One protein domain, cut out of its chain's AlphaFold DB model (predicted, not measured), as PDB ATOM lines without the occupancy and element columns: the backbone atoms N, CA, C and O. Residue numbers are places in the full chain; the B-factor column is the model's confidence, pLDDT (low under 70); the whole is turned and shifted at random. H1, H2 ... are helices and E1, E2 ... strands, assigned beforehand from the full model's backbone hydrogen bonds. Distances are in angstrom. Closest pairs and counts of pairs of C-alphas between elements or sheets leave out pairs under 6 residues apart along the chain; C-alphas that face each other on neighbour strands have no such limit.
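Overview. This is residues 39 to 86 of the 95 residues of an uncharacterized protein of uncultured Clostridium sp (UniProt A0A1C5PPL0). One helix, H2, lies with its residues 65 to 69 over one face of a very small sheet of two parallel strands, E1 and E2, and the short helix H1 packs on the side of H2 away from the strands. A long stretch with no named element, residues 43 to 57, runs from H1 past H2 and makes a loop near residue 54 before it enters E1; residues 76 to 82 lead back from the far end of H2 to E2. The printed part has 48 residues, with two named helices and two named strands in the order H1, E1, H2, E2, and under half of the residues, 23, are in named elements. The class is mixed, helices and strands, and the sheet's order is E1, E2. The whole is compact, with a radius of gyration of the C-alphas of 9.9 A, and spans 29 by 23 by 14 A.

Along the chain. H1 is residues 39 to 42, 5.7 A from first to last C-alpha, and begins at C-alpha 39 at (176.111, 202.120, 144.795). E1 is residues 58 to 60, 6.6 A long. H2 is residues 63 to 75, 18.1 A long, from C-alpha 63 at (178.851, 201.961, 135.723) to C-alpha 75 at (177.882, 214.965, 148.290). E2 is residues 83 to 85, 6.9 A long, and ends at C-alpha 85 at (177.571, 208.910, 127.812).

Arrangement. H1 and H2 touch, and their closest C-alphas, those of Thr 40 and Ala 67, are 5.1 A apart. H1 and E2 are apart. E1 and E2 are parallel neighbours, with 27 degrees between their directions. C-alphas 58 and 83, which face each other, are 4.7 A apart. N 60 and O 84 are within hydrogen-bond range at 2.9 A, and so are N 84 and O 58 at 2.9 A. E1, H2 and E2 form a strand-helix-strand unit, two parallel neighbour strands with a helix between them along the chain, and its crossover is right-handed. The closest C-alphas of E1 and H2, those of Ile 60 and Leu 66, are 6.4 A apart. In H2 every O i to N i+4 pair is within hydrogen-bond range; H1, with 4 residues, is too short for such a pair, and its one O i to N i+3 pair is within range.

Size, cuts and confidence. The two C-alphas farthest apart, those of Asp 41 and Glu 55, are 29.2 A apart. The first and last printed C-alphas, of Trp 39 and Ile 86, are 20.6 A apart. The link from H1 to E1 is long, with 15 residues. The link from E1 to H2 is tight, with 2 residues, and that from H2 to E2 is short, with 7. The printed part has no cut. The mean pLDDT of the printed part is 94.8, and no printed residue is under 70.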
ATOM      1  N   TRP A  39     175.636 202.063 146.187       84.62
ATOM      2  CA  TRP A  39     176.111 202.120 144.795       84.62
ATOM      3  C   TRP A  39     177.276 203.113 144.598       84.62
ATOM      4  O   TRP A  39     178.216 202.853 143.848       84.62
ATOM      5  N   THR A  40     177.277 204.216 145.347       87.81
ATOM      6  CA  THR A  40     178.350 205.224 145.361       87.81
ATOM      7  C   THR A  40     179.680 204.724 145.933       87.81
ATOM      8  O   THR A  40     180.709 205.361 145.706       87.81
ATOM      9  N   ASP A  41     179.702 203.591 146.637       88.88
ATOM     10  CA  ASP A  41     180.935 202.949 147.113       88.88
ATOM     11  C   ASP A  41     181.735 202.332 145.952       88.88
ATOM     12  O   ASP A  41     182.947 202.154 146.058       88.88
ATOM     13  N   TYR A  42     181.076 202.068 144.817       88.62
ATOM     14  CA  TYR A  42     181.694 201.611 143.569       88.62
ATOM     15  C   TYR A  42     182.174 202.769 142.671       88.62
ATOM     16  O   TYR A  42     182.632 202.544 141.551       88.62
ATOM     17  N   ALA A  43     182.080 204.019 143.137       94.12
ATOM     18  CA  ALA A  43     182.483 205.179 142.350       94.12
ATOM     19  C   ALA A  43     183.937 205.071 141.862       94.12
ATOM     20  O   ALA A  43     184.867 204.829 142.640       94.12
ATOM     21  N   ALA A  44     184.129 205.318 140.566       96.31
ATOM     22  CA  ALA A  44     185.444 205.512 139.979       96.31
ATOM     23  C   ALA A  44     186.189 206.660 140.678       96.31
ATOM     24  O   ALA A  44     185.597 207.533 141.315       96.31
ATOM     25  N   LYS A  45     187.513 206.691 140.522       96.75
ATOM     26  CA  LYS A  45     188.320 207.825 140.997       96.75
ATOM     27  C   LYS A  45     188.191 209.047 140.088       96.75
ATOM     28  O   LYS A  45     188.267 210.171 140.573       96.75
ATOM     29  N   GLU A  46     188.012 208.809 138.794       97.56
ATOM     30  CA  GLU A  46     187.966 209.820 137.743       97.56
ATOM     31  C   GLU A  46     187.072 209.361 136.584       97.56
ATOM     32  O   GLU A  46     186.781 208.169 136.438       97.56
ATOM     33  N   TYR A  47     186.618 210.327 135.786       98.38
ATOM     34  CA  TYR A  47     185.903 210.085 134.531       98.38
ATOM     35  C   TYR A  47     186.875 209.659 133.425       98.38
ATOM     36  O   TYR A  47     188.088 209.756 133.592       98.38
ATOM     37  N   ASP A  48     186.352 209.182 132.292       98.38
ATOM     38  CA  ASP A  48     187.202 208.672 131.209       98.38
ATOM     39  C   ASP A  48     188.039 209.784 130.560       98.38
ATOM     40  O   ASP A  48     189.218 209.601 130.266       98.38
ATOM     41  N   ALA A  49     187.425 210.955 130.389       98.31
ATOM     42  CA  ALA A  49     188.066 212.196 129.973       98.31
ATOM     43  C   ALA A  49     187.162 213.395 130.316       98.31
ATOM     44  O   ALA A  49     186.072 213.228 130.869       98.31
ATOM     45  N   GLY A  50     187.610 214.594 129.943       97.88
ATOM     46  CA  GLY A  50     186.864 215.841 130.106       97.88
ATOM     47  C   GLY A  50     187.169 216.581 131.406       97.88
ATOM     48  O   GLY A  50     187.726 216.022 132.348       97.88
ATOM     49  N   ASP A  51     186.800 217.859 131.453       97.12
ATOM     50  CA  ASP A  51     186.902 218.719 132.647       97.12
ATOM     51  C   ASP A  51     185.524 219.201 133.155       97.12
ATOM     52  O   ASP A  51     185.401 219.954 134.137       97.12
ATOM     53  N   GLY A  52     184.464 218.737 132.491       97.19
ATOM     54  CA  GLY A  52     183.078 219.038 132.800       97.19
ATOM     55  C   GLY A  52     182.634 220.420 132.333       97.19
ATOM     56  O   GLY A  52     181.578 220.876 132.767       97.19
ATOM     57  N   THR A  53     183.409 221.102 131.487       97.81
ATOM     58  CA  THR A  53     182.937 222.276 130.739       97.81
ATOM     59  C   THR A  53     182.016 221.854 129.598       97.81
ATOM     60  O   THR A  53     181.936 220.683 129.233       97.81
ATOM     61  N   LYS A  54     181.309 222.816 129.003       97.31
ATOM     62  CA  LYS A  54     180.438 222.547 127.855       97.31
ATOM     63  C   LYS A  54     181.230 222.068 126.636       97.31
ATOM     64  O   LYS A  54     180.733 221.264 125.856       97.31
ATOM     65  N   GLU A  55     182.445 222.584 126.469       98.25
ATOM     66  CA  GLU A  55     183.358 222.258 125.376       98.25
ATOM     67  C   GLU A  55     184.097 220.930 125.604       98.25
ATOM     68  O   GLU A  55     184.561 220.323 124.641       98.25
ATOM     69  N   SER A  56     184.207 220.488 126.861       98.31
ATOM     70  CA  SER A  56     184.914 219.274 127.276       98.31
ATOM     71  C   SER A  56     184.141 218.564 128.405       98.31
ATOM     72  O   SER A  56     184.565 218.581 129.569       98.31
ATOM     73  N   PRO A  57     182.968 217.972 128.093       98.56
ATOM     74  CA  PRO A  57     182.131 217.307 129.088       98.56
ATOM     75  C   PRO A  57     182.854 216.102 129.687       98.56
ATOM     76  O   PRO A  57     183.683 215.469 129.034       98.56
ATOM     77  N   TYR A  58     182.517 215.749 130.927       98.62
ATOM     78  CA  TYR A  58     183.005 214.510 131.520       98.62
ATOM     79  C   TYR A  58     182.431 213.304 130.773       98.62
ATOM     80  O   TYR A  58     181.212 213.163 130.656       98.62
ATOM     81  N   LEU A  59     183.310 212.428 130.293       98.81
ATOM     82  CA  LEU A  59     182.916 211.240 129.541       98.81
ATOM     83  C   LEU A  59     182.680 210.054 130.481       98.81
ATOM     84  O   LEU A  59     183.531 209.717 131.311       98.81
ATOM     85  N   ILE A  60     181.523 209.413 130.328       98.62
ATOM     86  CA  ILE A  60     181.086 208.257 131.112       98.62
ATOM     87  C   ILE A  60     180.966 207.056 130.170       98.62
ATOM     88  O   ILE A  60     180.137 207.047 129.258       98.62
ATOM     89  N   LYS A  61     181.792 206.032 130.404       98.25
ATOM     90  CA  LYS A  61     181.821 204.787 129.617       98.25
ATOM     91  C   LYS A  61     181.348 203.552 130.378       98.25
ATOM     92  O   LYS A  61     181.110 202.526 129.748       98.25
ATOM     93  N   ASP A  62     181.279 203.612 131.708       96.38
ATOM     94  CA  ASP A  62     180.940 202.460 132.546       96.38
ATOM     95  C   ASP A  62     180.174 202.838 133.828       96.38
ATOM     96  O   ASP A  62     180.009 204.011 134.183       96.38
ATOM     97  N   ALA A  63     179.679 201.814 134.530       95.44
ATOM     98  CA  ALA A  63     178.851 201.961 135.723       95.44
ATOM     99  C   ALA A  63     179.583 202.613 136.908       95.44
ATOM    100  O   ALA A  63     178.948 203.296 137.712       95.44
ATOM    101  N   SER A  64     180.906 202.442 137.016       95.50
ATOM    102  CA  SER A  64     181.701 203.028 138.105       95.50
ATOM    103  C   SER A  64     181.801 204.547 137.961       95.50
ATOM    104  O   SER A  64     181.734 205.290 138.941       95.50
ATOM    105  N   GLN A  65     181.888 205.030 136.724       97.69
ATOM    106  CA  GLN A  65     181.903 206.457 136.412       97.69
ATOM    107  C   GLN A  65     180.514 207.087 136.561       97.69
ATOM    108  O   GLN A  65     180.396 208.215 137.039       97.69
ATOM    109  N   LEU A  66     179.451 206.344 136.242       96.50
ATOM    110  CA  LEU A  66     178.090 206.787 136.540       96.50
ATOM    111  C   LEU A  66     177.845 206.883 138.060       96.50
ATOM    112  O   LEU A  66     177.230 207.841 138.528       96.50
ATOM    113  N   ALA A  67     178.392 205.947 138.843       95.25
ATOM    114  CA  ALA A  67     178.364 206.010 140.305       95.25
ATOM    115  C   ALA A  67     179.137 207.224 140.854       95.25
ATOM    116  O   ALA A  67     178.711 207.832 141.837       95.25
ATOM    117  N   LEU A  68     180.242 207.621 140.208       96.12
ATOM    118  CA  LEU A  68     180.981 208.839 140.555       96.12
ATOM    119  C   LEU A  68     180.140 210.104 140.332       96.12
ATOM    120  O   LEU A  68     180.128 210.973 141.205       96.12
ATOM    121  N   LEU A  69     179.393 210.191 139.226       95.62
ATOM    122  CA  LEU A  69     178.439 211.285 139.004       95.62
ATOM    123  C   LEU A  69     177.399 211.336 140.130       95.62
ATOM    124  O   LEU A  69     177.219 212.382 140.753       95.62
ATOM    125  N   ALA A  70     176.756 210.205 140.433       93.81
ATOM    126  CA  ALA A  70     175.754 210.133 141.495       93.81
ATOM    127  C   ALA A  70     176.327 210.563 142.854       93.81
ATOM    128  O   ALA A  70     175.716 211.355 143.571       93.81
ATOM    129  N   LYS A  71     177.535 210.096 143.186       93.81
ATOM    130  CA  LYS A  71     178.247 210.488 144.403       93.81
ATOM    131  C   LYS A  71     178.492 211.993 144.457       93.81
ATOM    132  O   LYS A  71     178.177 212.630 145.455       93.81
ATOM    133  N   ASN A  72     179.021 212.569 143.379       94.06
ATOM    134  CA  ASN A  72     179.338 213.991 143.321       94.06
ATOM    135  C   ASN A  72     178.080 214.863 143.424       94.06
ATOM    136  O   ASN A  72     178.101 215.834 144.168       94.06
ATOM    137  N   VAL A  73     176.977 214.496 142.765       92.25
ATOM    138  CA  VAL A  73     175.699 215.227 142.862       92.25
ATOM    139  C   VAL A  73     175.113 215.177 144.277       92.25
ATOM    140  O   VAL A  73     174.521 216.153 144.732       92.25
ATOM    141  N   ASN A  74     175.279 214.055 144.981       90.94
ATOM    142  CA  ASN A  74     174.743 213.888 146.332       90.94
ATOM    143  C   ASN A  74     175.610 214.551 147.413       90.94
ATOM    144  O   ASN A  74     175.079 215.044 148.407       90.94
ATOM    145  N   GLU A  75     176.934 214.532 147.254       91.31
ATOM    146  CA  GLU A  75     177.882 214.965 148.290       91.31
ATOM    147  C   GLU A  75     178.462 216.366 148.052       91.31
ATOM    148  O   GLU A  75     178.976 216.983 148.988       91.31
ATOM    149  N   LYS A  76     178.424 216.874 146.815       87.31
ATOM    150  CA  LYS A  76     179.046 218.144 146.425       87.31
ATOM    151  C   LYS A  76     178.035 219.068 145.764       87.31
ATOM    152  O   LYS A  76     177.058 218.650 145.153       87.31
ATOM    153  N   GLU A  77     178.324 220.362 145.829       81.44
ATOM    154  CA  GLU A  77     177.617 221.357 145.030       81.44
ATOM    155  C   GLU A  77     178.211 221.388 143.611       81.44
ATOM    156  O   GLU A  77     179.065 222.208 143.280       81.44
ATOM    157  N   GLU A  78     177.790 220.438 142.778       79.75
ATOM    158  CA  GLU A  78     178.147 220.355 141.359       79.75
ATOM    159  C   GLU A  78     177.155 221.167 140.517       79.75
ATOM    160  O   GLU A  78     176.086 220.692 140.137       79.75
ATOM    161  N   LYS A  79     177.501 222.428 140.245       87.69
ATOM    162  CA  LYS A  79     176.756 223.307 139.332       87.69
ATOM    163  C   LYS A  79     177.533 223.509 138.036       87.69
ATOM    164  O   LYS A  79     178.760 223.478 138.036       87.69
ATOM    165  N   ASP A  80     176.797 223.737 136.950       92.88
ATOM    166  CA  ASP A  80     177.339 224.089 135.630       92.88
ATOM    167  C   ASP A  80     178.356 223.075 135.067       92.88
ATOM    168  O   ASP A  80     179.306 223.444 134.375       92.88
ATOM    169  N   LYS A  81     178.142 221.784 135.355       96.50
ATOM    170  CA  LYS A  81     178.941 220.669 134.839       96.50
ATOM    171  C   LYS A  81     178.204 219.882 133.761       96.50
ATOM    172  O   LYS A  81     176.991 219.692 133.837       96.50
ATOM    173  N   TYR A  82     178.958 219.428 132.763       97.81
ATOM    174  CA  TYR A  82     178.453 218.706 131.599       97.81
ATOM    175  C   TYR A  82     178.997 217.281 131.565       97.81
ATOM    176  O   TYR A  82     180.148 217.034 131.923       97.81
ATOM    177  N   TYR A  83     178.148 216.365 131.110       98.25
ATOM    178  CA  TYR A  83     178.372 214.927 131.127       98.25
ATOM    179  C   TYR A  83     177.905 214.320 129.805       98.25
ATOM    180  O   TYR A  83     176.847 214.701 129.301       98.25
ATOM    181  N   GLU A  84     178.661 213.368 129.266       98.56
ATOM    182  CA  GLU A  84     178.321 212.651 128.037       98.56
ATOM    183  C   GLU A  84     178.503 211.142 128.230       98.56
ATOM    184  O   GLU A  84     179.545 210.682 128.700       98.56
ATOM    185  N   LEU A  85     177.475 210.367 127.877       98.56
ATOM    186  CA  LEU A  85     177.571 208.910 127.812       98.56
ATOM    187  C   LEU A  85     178.188 208.530 126.464       98.56
ATOM    188  O   LEU A  85     177.615 208.847 125.423       98.56
ATOM    189  N   ILE A  86     179.324 207.835 126.484       98.50
ATOM    190  CA  ILE A  86     180.049 207.430 125.262       98.50
ATOM    191  C   ILE A  86     179.950 205.930 124.962       98.50
ATOM    192  O   ILE A  86     180.438 205.471 123.929       98.50
TER     193      ILE A  86